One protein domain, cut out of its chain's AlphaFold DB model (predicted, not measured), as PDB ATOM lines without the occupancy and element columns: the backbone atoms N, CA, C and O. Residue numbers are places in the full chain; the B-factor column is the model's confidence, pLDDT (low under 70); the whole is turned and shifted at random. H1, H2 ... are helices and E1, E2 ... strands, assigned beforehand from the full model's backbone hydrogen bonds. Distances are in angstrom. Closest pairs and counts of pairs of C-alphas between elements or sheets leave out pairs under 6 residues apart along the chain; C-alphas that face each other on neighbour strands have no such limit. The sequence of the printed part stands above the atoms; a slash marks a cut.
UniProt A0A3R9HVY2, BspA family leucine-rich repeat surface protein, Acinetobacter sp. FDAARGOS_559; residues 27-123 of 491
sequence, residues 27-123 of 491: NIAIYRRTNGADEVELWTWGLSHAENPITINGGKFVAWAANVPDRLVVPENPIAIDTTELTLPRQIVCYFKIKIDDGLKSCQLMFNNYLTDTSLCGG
ATOM      1  N   ASN A  27       6.566  -6.859  31.973       69.56
ATOM      2  CA  ASN A  27       6.351  -8.084  32.742       69.56
ATOM      3  C   ASN A  27       5.877  -9.172  31.785       69.56
ATOM      4  O   ASN A  27       4.737  -9.134  31.319       69.56
ATOM      5  N   ILE A  28       6.749 -10.129  31.487       80.69
ATOM      6  CA  ILE A  28       6.360 -11.358  30.799       80.69
ATOM      7  C   ILE A  28       6.274 -12.466  31.838       80.69
ATOM      8  O   ILE A  28       7.260 -12.784  32.508       80.69
ATOM      9  N   ALA A  29       5.096 -13.072  31.947       85.19
ATOM     10  CA  ALA A  29       4.901 -14.237  32.788       85.19
ATOM     11  C   ALA A  29       5.417 -15.495  32.079       85.19
ATOM     12  O   ALA A  29       5.110 -15.744  30.911       85.19
ATOM     13  N   ILE A  30       6.179 -16.306  32.808       88.88
ATOM     14  CA  ILE A  30       6.664 -17.604  32.343       88.88
ATOM     15  C   ILE A  30       6.150 -18.663  33.316       88.88
ATOM     16  O   ILE A  30       6.396 -18.583  34.518       88.88
ATOM     17  N   TYR A  31       5.415 -19.645  32.804       89.50
ATOM     18  CA  TYR A  31       4.701 -20.648  33.587       89.50
ATOM     19  C   TYR A  31       5.357 -22.020  33.477       89.50
ATOM     20  O   TYR A  31       5.617 -22.515  32.378       89.50
ATOM     21  N   ARG A  32       5.533 -22.683  34.621       89.56
ATOM     22  CA  ARG A  32       5.890 -24.103  34.669       89.56
ATOM     23  C   ARG A  32       4.772 -24.920  34.010       89.56
ATOM     24  O   ARG A  32       3.592 -24.740  34.323       89.56
ATOM     25  N   ARG A  33       5.130 -25.812  33.083       84.62
ATOM     26  CA  ARG A  33       4.176 -26.738  32.453       84.62
ATOM     27  C   ARG A  33       3.859 -27.905  33.393       84.62
ATOM     28  O   ARG A  33       4.601 -28.200  34.325       84.62
ATOM     29  N   THR A  34       2.756 -28.604  33.133       82.50
ATOM     30  CA  THR A  34       2.316 -29.764  33.933       82.50
ATOM     31  C   THR A  34       3.281 -30.949  33.884       82.50
ATOM     32  O   THR A  34       3.241 -31.790  34.774       82.50
ATOM     33  N   ASN A  35       4.164 -31.003  32.883       82.44
ATOM     34  CA  ASN A  35       5.235 -31.995  32.779       82.44
ATOM     35  C   ASN A  35       6.436 -31.716  33.702       82.44
ATOM     36  O   ASN A  35       7.379 -32.498  33.694       82.44
ATOM     37  N   GLY A  36       6.416 -30.623  34.474       83.69
ATOM     38  CA  GLY A  36       7.477 -30.288  35.425       83.69
ATOM     39  C   GLY A  36       8.702 -29.606  34.813       83.69
ATOM     40  O   GLY A  36       9.720 -29.521  35.484       83.69
ATOM     41  N   ALA A  37       8.631 -29.116  33.570       89.94
ATOM     42  CA  ALA A  37       9.731 -28.364  32.969       89.94
ATOM     43  C   ALA A  37      10.043 -27.081  33.763       89.94
ATOM     44  O   ALA A  37       9.176 -26.213  33.907       89.94
ATOM     45  N   ASP A  38      11.287 -26.958  34.229       94.06
ATOM     46  CA  ASP A  38      11.759 -25.864  35.091       94.06
ATOM     47  C   ASP A  38      12.575 -24.798  34.360       94.06
ATOM     48  O   ASP A  38      12.975 -23.802  34.962       94.06
ATOM     49  N   GLU A  39      12.844 -25.006  33.074       95.44
ATOM     50  CA  GLU A  39      13.714 -24.141  32.292       95.44
ATOM     51  C   GLU A  39      13.056 -23.703  30.985       95.44
ATOM     52  O   GLU A  39      12.222 -24.410  30.411       95.44
ATOM     53  N   VAL A  40      13.444 -22.528  30.497       95.19
ATOM     54  CA  VAL A  40      13.035 -22.014  29.188       95.19
ATOM     55  C   VAL A  40      14.166 -21.272  28.504       95.19
ATOM     56  O   VAL A  40      14.969 -20.587  29.136       95.19
ATOM     57  N   GLU A  41      14.198 -21.415  27.189       94.31
ATOM     58  CA  GLU A  41      15.141 -20.767  26.292       94.31
ATOM     59  C   GLU A  41      14.464 -19.587  25.591       94.31
ATOM     60  O   GLU A  41      13.327 -19.709  25.117       94.31
ATOM     61  N   LEU A  42      15.163 -18.453  25.529       92.94
ATOM     62  CA  LEU A  42      14.702 -17.231  24.883       92.94
ATOM     63  C   LEU A  42      15.780 -16.620  23.989       92.94
ATOM     64  O   LEU A  42      16.980 -16.761  24.230       92.94
ATOM     65  N   TRP A  43      15.320 -15.877  22.986       92.56
ATOM     66  CA  TRP A  43      16.156 -15.125  22.061       92.56
ATOM     67  C   TRP A  43      15.633 -13.703  21.890       92.56
ATOM     68  O   TRP A  43      14.426 -13.472  21.786       92.56
ATOM     69  N   THR A  44      16.558 -12.757  21.788       89.38
ATOM     70  CA  THR A  44      16.292 -11.362  21.414       89.38
ATOM     71  C   THR A  44      16.608 -11.117  19.938       89.38
ATOM     72  O   THR A  44      17.332 -11.892  19.319       89.38
ATOM     73  N   TRP A  45      16.007 -10.082  19.346       87.50
ATOM     74  CA  TRP A  45      16.367  -9.566  18.016       87.50
ATOM     75  C   TRP A  45      16.276  -8.054  18.005       87.50
ATOM     76  O   TRP A  45      15.167  -7.541  18.095       87.50
ATOM     77  N   GLY A  46      17.403  -7.368  17.877       86.25
ATOM     78  CA  GLY A  46      17.531  -5.908  17.939       86.25
ATOM     79  C   GLY A  46      18.784  -5.530  18.723       86.25
ATOM     80  O   GLY A  46      19.580  -6.404  19.023       86.25
ATOM     81  N   LEU A  47      18.989  -4.257  19.052       87.06
ATOM     82  CA  LEU A  47      20.192  -3.792  19.759       87.06
ATOM     83  C   LEU A  47      19.895  -3.104  21.097       87.06
ATOM     84  O   LEU A  47      20.777  -3.028  21.953       87.06
ATOM     85  N   SER A  48      18.673  -2.609  21.296       83.75
ATOM     86  CA  SER A  48      18.263  -1.865  22.498       83.75
ATOM     87  C   SER A  48      18.303  -2.690  23.786       83.75
ATOM     88  O   SER A  48      18.429  -2.119  24.867       83.75
ATOM     89  N   HIS A  49      18.279  -4.027  23.716       82.69
ATOM     90  CA  HIS A  49      18.479  -4.863  24.907       82.69
ATOM     91  C   HIS A  49      19.837  -4.665  25.584       82.69
ATOM     92  O   HIS A  49      19.964  -4.957  26.768       82.69
ATOM     93  N   ALA A  50      20.850  -4.194  24.857       85.50
ATOM     94  CA  ALA A  50      22.182  -3.993  25.416       85.50
ATOM     95  C   ALA A  50      22.298  -2.717  26.256       85.50
ATOM     96  O   ALA A  50      23.305  -2.503  26.927       85.50
ATOM     97  N   GLU A  51      21.291  -1.846  26.205       80.75
ATOM     98  CA  GLU A  51      21.324  -0.563  26.899       80.75
ATOM     99  C   GLU A  51      21.012  -0.711  28.389       80.75
ATOM    100  O   GLU A  51      21.362   0.175  29.164       80.75
ATOM    101  N   ASN A  52      20.350  -1.802  28.803       77.88
ATOM    102  CA  ASN A  52      19.876  -1.970  30.174       77.88
ATOM    103  C   ASN A  52      19.823  -3.435  30.623       77.88
ATOM    104  O   ASN A  52      19.525  -4.311  29.810       77.88
ATOM    105  N   PRO A  53      20.005  -3.703  31.927       86.06
ATOM    106  CA  PRO A  53      19.851  -5.046  32.462       86.06
ATOM    107  C   PRO A  53      18.411  -5.562  32.353       86.06
ATOM    108  O   PRO A  53      17.436  -4.832  32.573       86.06
ATOM    109  N   ILE A  54      18.300  -6.855  32.070       88.38
ATOM    110  CA  ILE A  54      17.076  -7.646  32.150       88.38
ATOM    111  C   ILE A  54      17.069  -8.314  33.524       88.38
ATOM    112  O   ILE A  54      18.068  -8.899  33.931       88.38
ATOM    113  N   THR A  55      15.960  -8.247  34.248       89.75
ATOM    114  CA  THR A  55      15.837  -8.840  35.585       89.75
ATOM    115  C   THR A  55      14.779  -9.932  35.608       89.75
ATOM    116  O   THR A  55      13.880  -9.968  34.770       89.75
ATOM    117  N   ILE A  56      14.876 -10.855  36.559       90.06
ATOM    118  CA  ILE A  56      13.883 -11.906  36.774       90.06
ATOM    119  C   ILE A  56      13.462 -11.963  38.242       90.06
ATOM    120  O   ILE A  56      14.283 -11.853  39.148       90.06
ATOM    121  N   ASN A  57      12.161 -12.140  38.471       89.38
ATOM    122  CA  ASN A  57      11.586 -12.381  39.790       89.38
ATOM    123  C   ASN A  57      10.987 -13.795  39.863       89.38
ATOM    124  O   ASN A  57      10.179 -14.166  39.007       89.38
ATOM    125  N   GLY A  58      11.357 -14.564  40.892       89.31
ATOM    126  CA  GLY A  58      10.947 -15.963  41.083       89.31
ATOM    127  C   GLY A  58      11.724 -16.970  40.225       89.31
ATOM    128  O   GLY A  58      11.177 -18.003  39.841       89.31
ATOM    129  N   GLY A  59      12.959 -16.644  39.854       93.56
ATOM    130  CA  GLY A  59      13.848 -17.503  39.082       93.56
ATOM    131  C   GLY A  59      15.209 -16.852  38.868       93.56
ATOM    132  O   GLY A  59      15.498 -15.789  39.418       93.56
ATOM    133  N   LYS A  60      16.023 -17.469  38.014       96.69
ATOM    134  CA  LYS A  60      17.377 -17.024  37.674       96.69
ATOM    135  C   LYS A  60      17.710 -17.247  36.206       96.69
ATOM    136  O   LYS A  60      17.208 -18.177  35.573       96.69
ATOM    137  N   PHE A  61      18.598 -16.418  35.675       97.94
ATOM    138  CA  PHE A  61      19.300 -16.704  34.433       97.94
ATOM    139  C   PHE A  61      20.381 -17.745  34.710       97.94
ATOM    140  O   PHE A  61      21.166 -17.586  35.645       97.94
ATOM    141  N   VAL A  62      20.408 -18.805  33.901       97.81
ATOM    142  CA  VAL A  62      21.338 -19.936  34.072       97.81
ATOM    143  C   VAL A  62      22.360 -20.058  32.947       97.81
ATOM    144  O   VAL A  62      23.403 -20.687  33.111       97.81
ATOM    145  N   ALA A  63      22.076 -19.457  31.794       97.50
ATOM    146  CA  ALA A  63      22.998 -19.427  30.673       97.50
ATOM    147  C   ALA A  63      22.698 -18.247  29.745       97.50
ATOM    148  O   ALA A  63      21.547 -17.818  29.644       97.50
ATOM    149  N   TRP A  64      23.702 -17.763  29.019       97.25
ATOM    150  CA  TRP A  64      23.513 -16.806  27.929       97.25
ATOM    151  C   TRP A  64      24.558 -16.985  26.828       97.25
ATOM    152  O   TRP A  64      25.616 -17.570  27.041       97.25
ATOM    153  N   ALA A  65      24.259 -16.496  25.631       95.88
ATOM    154  CA  ALA A  65      25.218 -16.419  24.537       95.88
ATOM    155  C   ALA A  65      24.912 -15.218  23.641       95.88
ATOM    156  O   ALA A  65      23.767 -14.782  23.513       95.88
ATOM    157  N   ALA A  66      25.946 -14.710  22.986       91.56
ATOM    158  CA  ALA A  66      25.836 -13.720  21.925       91.56
ATOM    159  C   ALA A  66      26.285 -14.316  20.590       91.56
ATOM    160  O   ALA A  66      26.800 -15.432  20.559       91.56
ATOM    161  N   ASN A  67      26.095 -13.566  19.500       82.75
ATOM    162  CA  ASN A  67      26.441 -13.992  18.139       82.75
ATOM    163  C   ASN A  67      25.780 -15.321  17.756       82.75
ATOM    164  O   ASN A  67      26.376 -16.156  17.078       82.75
ATOM    165  N   VAL A  68      24.553 -15.531  18.230       88.62
ATOM    166  CA  VAL A  68      23.793 -16.720  17.863       88.62
ATOM    167  C   VAL A  68      23.459 -16.597  16.375       88.62
ATOM    168  O   VAL A  68      22.972 -15.537  15.971       88.62
ATOM    169  N   PRO A  69      23.731 -17.630  15.555       84.31
ATOM    170  CA  PRO A  69      23.583 -17.533  14.104       84.31
ATOM    171  C   PRO A  69      22.151 -17.194  13.687       84.31
ATOM    172  O   PRO A  69      21.959 -16.476  12.710       84.31
ATOM    173  N   ASP A  70      21.156 -17.673  14.441       81.50
ATOM    174  CA  ASP A  70      19.760 -17.295  14.259       81.50
ATOM    175  C   ASP A  70      18.922 -17.547  15.524       81.50
ATOM    176  O   ASP A  70      19.354 -18.205  16.477       81.50
ATOM    177  N   ARG A  71      17.686 -17.045  15.537       78.75
ATOM    178  CA  ARG A  71      16.690 -17.359  16.563       78.75
ATOM    179  C   ARG A  71      16.367 -18.847  16.577       78.75
ATOM    180  O   ARG A  71      16.364 -19.500  15.541       78.75
ATOM    181  N   LEU A  72      16.043 -19.360  17.766       79.12
ATOM    182  CA  LEU A  72      15.674 -20.763  18.015       79.12
ATOM    183  C   LEU A  72      16.806 -21.778  17.780       79.12
ATOM    184  O   LEU A  72      16.614 -22.969  18.025       79.12
ATOM    185  N   VAL A  73      17.995 -21.316  17.383       86.56
ATOM    186  CA  VAL A  73      19.221 -22.108  17.427       86.56
ATOM    187  C   VAL A  73      19.773 -22.028  18.844       86.56
ATOM    188  O   VAL A  73      20.102 -20.949  19.346       86.56
ATOM    189  N   VAL A  74      19.840 -23.178  19.511       89.12
ATOM    190  CA  VAL A  74      20.468 -23.283  20.829       89.12
ATOM    191  C   VAL A  74      21.986 -23.270  20.617       89.12
ATOM    192  O   VAL A  74      22.482 -24.090  19.845       89.12
ATOM    193  N   PRO A  75      22.734 -22.348  21.243       92.50
ATOM    194  CA  PRO A  75      24.192 -22.324  21.137       92.50
ATOM    195  C   PRO A  75      24.805 -23.593  21.746       92.50
ATOM    196  O   PRO A  75      24.325 -24.076  22.770       92.50
ATOM    197  N   GLU A  76      25.892 -24.099  21.158       90.88
ATOM    198  CA  GLU A  76      26.569 -25.311  21.649       90.88
ATOM    199  C   GLU A  76      27.179 -25.120  23.045       90.88
ATOM    200  O   GLU A  76      27.083 -26.004  23.890       90.88
ATOM    201  N   ASN A  77      27.780 -23.953  23.300       91.62
ATOM    202  CA  ASN A  77      28.502 -23.653  24.540       91.62
ATOM    203  C   ASN A  77      28.098 -22.278  25.103       91.62
ATOM    204  O   ASN A  77      28.887 -21.331  25.032       91.62
ATOM    205  N   PRO A  78      26.869 -22.115  25.625       95.75
ATOM    206  CA  PRO A  78      26.482 -20.867  26.261       95.75
ATOM    207  C   PRO A  78      27.255 -20.662  27.570       95.75
ATOM    208  O   PRO A  78      27.598 -21.610  28.276       95.75
ATOM    209  N   ILE A  79      27.493 -19.403  27.918       96.69
ATOM    210  CA  ILE A  79      28.150 -19.004  29.161       96.69
ATOM    211  C   ILE A  79      27.197 -19.294  30.319       96.69
ATOM    212  O   ILE A  79      26.127 -18.690  30.410       96.69
ATOM    213  N   ALA A  80      27.592 -20.212  31.203       97.25
ATOM    214  CA  ALA A  80      26.853 -20.523  32.420       97.25
ATOM    215  C   ALA A  80      26.928 -19.358  33.415       97.25
ATOM    216  O   ALA A  80      27.993 -18.780  33.639       97.25
ATOM    217  N   ILE A  81      25.790 -19.028  34.017       97.50
ATOM    218  CA  ILE A  81      25.630 -17.949  34.998       97.50
ATOM    219  C   ILE A  81      24.642 -18.390  36.084       97.50
ATOM    220  O   ILE A  81      23.936 -19.378  35.916       97.50
ATOM    221  N   ASP A  82      24.595 -17.679  37.207       97.06
ATOM    222  CA  ASP A  82      23.580 -17.870  38.251       97.06
ATOM    223  C   ASP A  82      23.271 -16.497  38.857       97.06
ATOM    224  O   ASP A  82      23.958 -16.021  39.759       97.06
ATOM    225  N   THR A  83      22.324 -15.790  38.244       96.88
ATOM    226  CA  THR A  83      22.016 -14.392  38.573       96.88
ATOM    227  C   THR A  83      20.547 -14.083  38.316       96.88
ATOM    228  O   THR A  83      19.908 -14.693  37.459       96.88
ATOM    229  N   THR A  84      20.001 -13.110  39.040       94.56
ATOM    230  CA  THR A  84      18.653 -12.563  38.817       94.56
ATOM    231  C   THR A  84      18.653 -11.350  37.883       94.56
ATOM    232  O   THR A  84      17.589 -10.850  37.524       94.56
ATOM    233  N   GLU A  85      19.833 -10.893  37.461       94.25
ATOM    234  CA  GLU A  85      20.038  -9.770  36.547       94.25
ATOM    235  C   GLU A  85      21.034 -10.152  35.444       94.25
ATOM    236  O   GLU A  85      22.099 -10.710  35.722       94.25
ATOM    237  N   LEU A  86      20.691  -9.856  34.190       93.06
ATOM    238  CA  LEU A  86      21.471 -10.176  33.000       93.06
ATOM    239  C   LEU A  86      21.611  -8.946  32.099       93.06
ATOM    240  O   LEU A  86      20.618  -8.409  31.611       93.06
ATOM    241  N   THR A  87      22.851  -8.565  31.804       91.69
ATOM    242  CA  THR A  87      23.174  -7.574  30.771       91.69
ATOM    243  C   THR A  87      23.702  -8.296  29.542       91.69
ATOM    244  O   THR A  87      24.734  -8.965  29.599       91.69
ATOM    245  N   LEU A  88      22.986  -8.170  28.428       91.56
ATOM    246  CA  LEU A  88      23.386  -8.741  27.146       91.56
ATOM    247  C   LEU A  88      24.299  -7.757  26.390       91.56
ATOM    248  O   LEU A  88      24.116  -6.545  26.503       91.56
ATOM    249  N   PRO A  89      25.290  -8.236  25.618       92.12
ATOM    250  CA  PRO A  89      26.126  -7.360  24.805       92.12
ATOM    251  C   PRO A  89      25.341  -6.792  23.616       92.12
ATOM    252  O   PRO A  89      24.323  -7.341  23.209       92.12
ATOM    253  N   ARG A  90      25.857  -5.719  23.006       91.69
ATOM    254  CA  ARG A  90      25.263  -5.094  21.813       91.69
ATOM    255  C   ARG A  90      25.437  -5.972  20.573       91.69
ATOM    256  O   ARG A  90      26.380  -5.783  19.809       91.69
ATOM    257  N   GLN A  91      24.532  -6.924  20.388       90.62
ATOM    258  CA  GLN A  91      24.491  -7.846  19.252       90.62
ATOM    259  C   GLN A  91      23.062  -8.000  18.751       90.62
ATOM    260  O   GLN A  91      22.137  -7.894  19.537       90.62
ATOM    261  N   ILE A  92      22.864  -8.264  17.456       88.88
ATOM    262  CA  ILE A  92      21.504  -8.356  16.891       88.88
ATOM    263  C   ILE A  92      20.728  -9.509  17.531       88.88
ATOM    264  O   ILE A  92      19.550  -9.349  17.836       88.88
ATOM    265  N   VAL A  93      21.376 -10.659  17.737       91.19
ATOM    266  CA  VAL A  93      20.753 -11.853  18.316       91.19
ATOM    267  C   VAL A  93      21.533 -12.304  19.543       91.19
ATOM    268  O   VAL A  93      22.700 -12.701  19.457       91.19
ATOM    269  N   CYS A  94      20.849 -12.302  20.684       93.19
ATOM    270  CA  CYS A  94      21.340 -12.881  21.927       93.19
ATOM    271  C   CYS A  94      20.386 -13.964  22.431       93.19
ATOM    272  O   CYS A  94      19.165 -13.820  22.348       93.19
ATOM    273  N   TYR A  95      20.964 -15.024  22.987       95.75
ATOM    274  CA  TYR A  95      20.278 -16.126  23.653       95.75
ATOM    275  C   TYR A  95      20.432 -16.002  25.165       95.75
ATOM    276  O   TYR A  95      21.505 -15.646  25.657       95.75
ATOM    277  N   PHE A  96      19.393 -16.373  25.902       95.75
ATOM    278  CA  PHE A  96      19.496 -16.619  27.333       95.75
ATOM    279  C   PHE A  96      18.520 -17.695  27.790       95.75
ATOM    280  O   PHE A  96      17.480 -17.943  27.177       95.75
ATOM    281  N   LYS A  97      18.876 -18.337  28.899       96.75
ATOM    282  CA  LYS A  97      18.119 -19.420  29.510       96.75
ATOM    283  C   LYS A  97      17.726 -19.043  30.925       96.75
ATOM    284  O   LYS A  97      18.555 -18.558  31.696       96.75
ATOM    285  N   ILE A  98      16.470 -19.292  31.256       96.88
ATOM    286  CA  ILE A  98      15.887 -19.035  32.570       96.88
ATOM    287  C   ILE A  98      15.574 -20.364  33.242       96.88
ATOM    288  O   ILE A  98      15.099 -21.286  32.580       96.88
ATOM    289  N   LYS A  99      15.785 -20.424  34.557       96.38
ATOM    290  CA  LYS A  99      15.288 -21.474  35.444       96.38
ATOM    291  C   LYS A  99      14.395 -20.864  36.522       96.38
ATOM    292  O   LYS A  99      14.752 -19.844  37.108       96.38
ATOM    293  N   ILE A 100      13.239 -21.468  36.776       94.88
ATOM    294  CA  ILE A 100      12.330 -21.053  37.854       94.88
ATOM    295  C   ILE A 100      12.810 -21.562  39.219       94.88
ATOM    296  O   ILE A 100      13.395 -22.641  39.304       94.88
ATOM    297  N   ASP A 101      12.534 -20.811  40.287       93.44
ATOM    298  CA  ASP A 101      12.840 -21.262  41.648       93.44
ATOM    299  C   ASP A 101      11.945 -22.437  42.085       93.44
ATOM    300  O   ASP A 101      10.794 -22.605  41.650       93.44
ATOM    301  N   ASP A 102      12.471 -23.258  42.994       90.75
ATOM    302  CA  ASP A 102      11.773 -24.433  43.511       90.75
ATOM    303  C   ASP A 102      10.426 -24.060  44.153       90.75
ATOM    304  O   ASP A 102      10.280 -23.076  44.877       90.75
ATOM    305  N   GLY A 103       9.398 -24.867  43.876       87.00
ATOM    306  CA  GLY A 103       8.054 -24.677  44.432       87.00
ATOM    307  C   GLY A 103       7.210 -23.556  43.804       87.00
ATOM    308  O   GLY A 103       6.003 -23.512  44.059       87.00
ATOM    309  N   LEU A 104       7.767 -22.696  42.942       87.50
ATOM    310  CA  LEU A 104       6.989 -21.661  42.247       87.50
ATOM    311  C   LEU A 104       6.292 -22.197  40.990       87.50
ATOM    312  O   LEU A 104       6.780 -23.088  40.307       87.50
ATOM    313  N   LYS A 105       5.117 -21.651  40.660       88.56
ATOM    314  CA  LYS A 105       4.376 -22.018  39.433       88.56
ATOM    315  C   LYS A 105       4.701 -21.121  38.239       88.56
ATOM    316  O   LYS A 105       4.448 -21.505  37.098       88.56
ATOM    317  N   SER A 106       5.227 -19.930  38.502       88.81
ATOM    318  CA  SER A 106       5.579 -18.942  37.487       88.81
ATOM    319  C   SER A 106       6.668 -17.999  37.981       88.81
ATOM    320  O   SER A 106       6.703 -17.696  39.175       88.81
ATOM    321  N   CYS A 107       7.457 -17.464  37.056       88.25
ATOM    322  CA  CYS A 107       8.363 -16.338  37.271       88.25
ATOM    323  C   CYS A 107       7.994 -15.163  36.350       88.25
ATOM    324  O   CYS A 107       7.148 -15.299  35.459       88.25
ATOM    325  N   GLN A 108       8.581 -13.993  36.605       86.44
ATOM    326  CA  GLN A 108       8.356 -12.771  35.829       86.44
ATOM    327  C   GLN A 108       9.675 -12.269  35.252       86.44
ATOM    328  O   GLN A 108      10.598 -11.966  36.008       86.44
ATOM    329  N   LEU A 109       9.744 -12.165  33.926       86.31
ATOM    330  CA  LEU A 109      10.856 -11.541  33.217       86.31
ATOM    331  C   LEU A 109      10.588 -10.045  33.067       86.31
ATOM    332  O   LEU A 109       9.520  -9.655  32.583       86.31
ATOM    333  N   MET A 110      11.567  -9.238  33.465       82.06
ATOM    334  CA  MET A 110      11.465  -7.793  33.559       82.06
ATOM    335  C   MET A 110      12.504  -7.067  32.713       82.06
ATOM    336  O   MET A 110      13.703  -7.289  32.851       82.06
ATOM    337  N   PHE A 111      12.041  -6.143  31.871       77.25
ATOM    338  CA  PHE A 111      12.912  -5.194  31.174       77.25
ATOM    339  C   PHE A 111      12.802  -3.834  31.849       77.25
ATOM    340  O   PHE A 111      11.707  -3.270  31.916       77.25
ATOM    341  N   ASN A 112      13.937  -3.336  32.341       67.06
ATOM    342  CA  ASN A 112      14.011  -2.135  33.174       67.06
ATOM    343  C   ASN A 112      13.847  -0.818  32.386       67.06
ATOM    344  O   ASN A 112      13.796   0.246  32.996       67.06
ATOM    345  N   ASN A 113      13.769  -0.870  31.049       67.81
ATOM    346  CA  ASN A 113      13.621   0.289  30.165       67.81
ATOM    347  C   ASN A 113      12.912  -0.066  28.845       67.81
ATOM    348  O   ASN A 113      12.737  -1.239  28.508       67.81
ATOM    349  N   TYR A 114      12.498   0.966  28.102       64.31
ATOM    350  CA  TYR A 114      11.873   0.828  26.784       64.31
ATOM    351  C   TYR A 114      12.857   0.243  25.762       64.31
ATOM    352  O   TYR A 114      13.883   0.851  25.472       64.31
ATOM    353  N   LEU A 115      12.512  -0.907  25.176       69.25
ATOM    354  CA  LEU A 115      13.231  -1.456  24.024       69.25
ATOM    355  C   LEU A 115      12.658  -0.861  22.737       69.25
ATOM    356  O   LEU A 115      11.482  -1.071  22.425       69.25
ATOM    357  N   THR A 116      13.493  -0.130  22.008       72.56
ATOM    358  CA  THR A 116      13.144   0.615  20.788       72.56
ATOM    359  C   THR A 116      13.378  -0.167  19.499       72.56
ATOM    360  O   THR A 116      13.142   0.365  18.419       72.56
ATOM    361  N   ASP A 117      13.862  -1.403  19.576       77.50
ATOM    362  CA  ASP A 117      14.011  -2.274  18.402       77.50
ATOM    363  C   ASP A 117      14.059  -3.775  18.735       77.50
ATOM    364  O   ASP A 117      14.134  -4.590  17.816       77.50
ATOM    365  N   THR A 118      14.043  -4.160  20.023       80.94
ATOM    366  CA  THR A 118      14.383  -5.533  20.425       80.94
ATOM    367  C   THR A 118      13.189  -6.428  20.712       80.94
ATOM    368  O   THR A 118      12.612  -6.351  21.797       80.94
ATOM    369  N   SER A 119      12.870  -7.352  19.805       85.88
ATOM    370  CA  SER A 119      11.810  -8.339  20.038       85.88
ATOM    371  C   SER A 119      12.298  -9.552  20.825       85.88
ATOM    372  O   SER A 119      13.503  -9.794  20.914       85.88
ATOM    373  N   LEU A 120      11.366 -10.324  21.393       86.25
ATOM    374  CA  LEU A 120      11.653 -11.497  22.224       86.25
ATOM    375  C   LEU A 120      10.826 -12.709  21.779       86.25
ATOM    376  O   LEU A 120       9.605 -12.614  21.674       86.25
ATOM    377  N   CYS A 121      11.471 -13.862  21.598       87.88
ATOM    378  CA  CYS A 121      10.815 -15.135  21.282       87.88
ATOM    379  C   CYS A 121      11.374 -16.289  22.134       87.88
ATOM    380  O   CYS A 121      12.491 -16.197  22.642       87.88
ATOM    381  N   GLY A 122      10.628 -17.389  22.275       88.25
ATOM    382  CA  GLY A 122      11.047 -18.575  23.035       88.25
ATOM    383  C   GLY A 122       9.872 -19.341  23.646       88.25
ATOM    384  O   GLY A 122       8.716 -19.011  23.399       88.25
ATOM    385  N   GLY A 123      10.148 -20.369  24.454       85.06
ATOM    386  CA  GLY A 123       9.128 -21.041  25.285       85.06
ATOM    387  C   GLY A 123       8.029 -21.821  24.555       85.06
ATOM    388  O   GLY A 123       7.001 -22.167  25.150       85.06
TER     389      GLY A 123
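This is residues 27 to 123 of the 491 residues of the protein "BspA family leucine-rich repeat surface protein" of Acinetobacter sp. FDAARGOS_559 (UniProt A0A3R9HVY2). The domain is a small sandwich of two sheets partly face to face, a strongly twisted one of five strands and a smaller one of three, with the strands of the one at 36 degrees to those of the other. The only named helix, H1, is a single short turn that grazes the larger sheet, and a long stretch with no named element, residues 67 to 78, loops out between E4 and E5. The printed part has 97 residues, with eight named strands and one named helix in the order E1 E2 H1 E3 E4 E5 E6 E7 E8, and its class is mostly strand. The larger sheet runs E5 E4 E6 E2 E8 and the smaller E1 E7 E3, both antiparallel throughout. The whole is compact, with a radius of gyration of the C-alphas of 12.6 A and spans of 34 by 30 by 20 A.

E1, residues 27 to 31, is an edge strand of the smaller sheet and antiparallel to E7, residues 106 to 111, at 153 degrees; N 28 and O 109 are 3.0 A apart, within hydrogen-bond range. E2, residues 39 to 45, is in the larger sheet, an inner strand between E8, residues 119 to 122, and E6, residues 94 to 100. N 43 and O 121 are 2.9 A apart across E2 and E8, and N 42 and O 96 are 2.9 A apart across E2 and E6. H1, residues 48 to 51, is only just on the larger sheet, with 5 pairs of C-alphas within 10 A, and only grazes it with residues 48 to 50. H1 is too short for an O i to N i+4 pair; its one O i to N i+3 pair is within hydrogen-bond range. E3, residues 54 to 57, is the other edge strand of the smaller sheet and antiparallel to E7, with N 55 and O 110 at 2.8 A. E4, residues 59 to 66, meets E3 only through their link and is antiparallel to E6 at 163 degrees, with N 60 and O 99 at 2.8 A. E5, residues 79 to 83, forms a hairpin with E4, with N 79 and O 64 at 2.8 A, and is apart from E1, E7 and E3. Between the two sheets of the sandwich, the closest C-alphas of E4 and E7 are those of Gly 59 and Cys 107, 5.9 A apart.

E1, residues 27 to 31, begins at C-alpha 27, (6.351, -8.084, 32.742). E2, residues 39 to 45, is 20.6 A long from first to last C-alpha. H1 covers residues 48 to 51 and E3 residues 54 to 57. E4, residues 59 to 66, is the longest strand by residues and 21.3 A long, beginning at (13.848, -17.503, 39.082). E5 covers residues 79 to 83. E6, residues 94 to 100, is 20.0 A long, and E7, residues 106 to 111, is 16.8 A long. E8, residues 119 to 122, ends at C-alpha 122, (11.047, -18.575, 23.035).

The two C-alphas farthest apart are those of Thr 34 and Arg 90, 35.8 A. The printed part has no cut. The link from E4 to E5, 12 residues, is long. In the short link from E5 to E6, residues 85 to 86 pair antiparallel with residues 54 to 55 of E3. The mean pLDDT of the printed part is 88.2, and it is under 70 at residue 27 and residues 112 to 115.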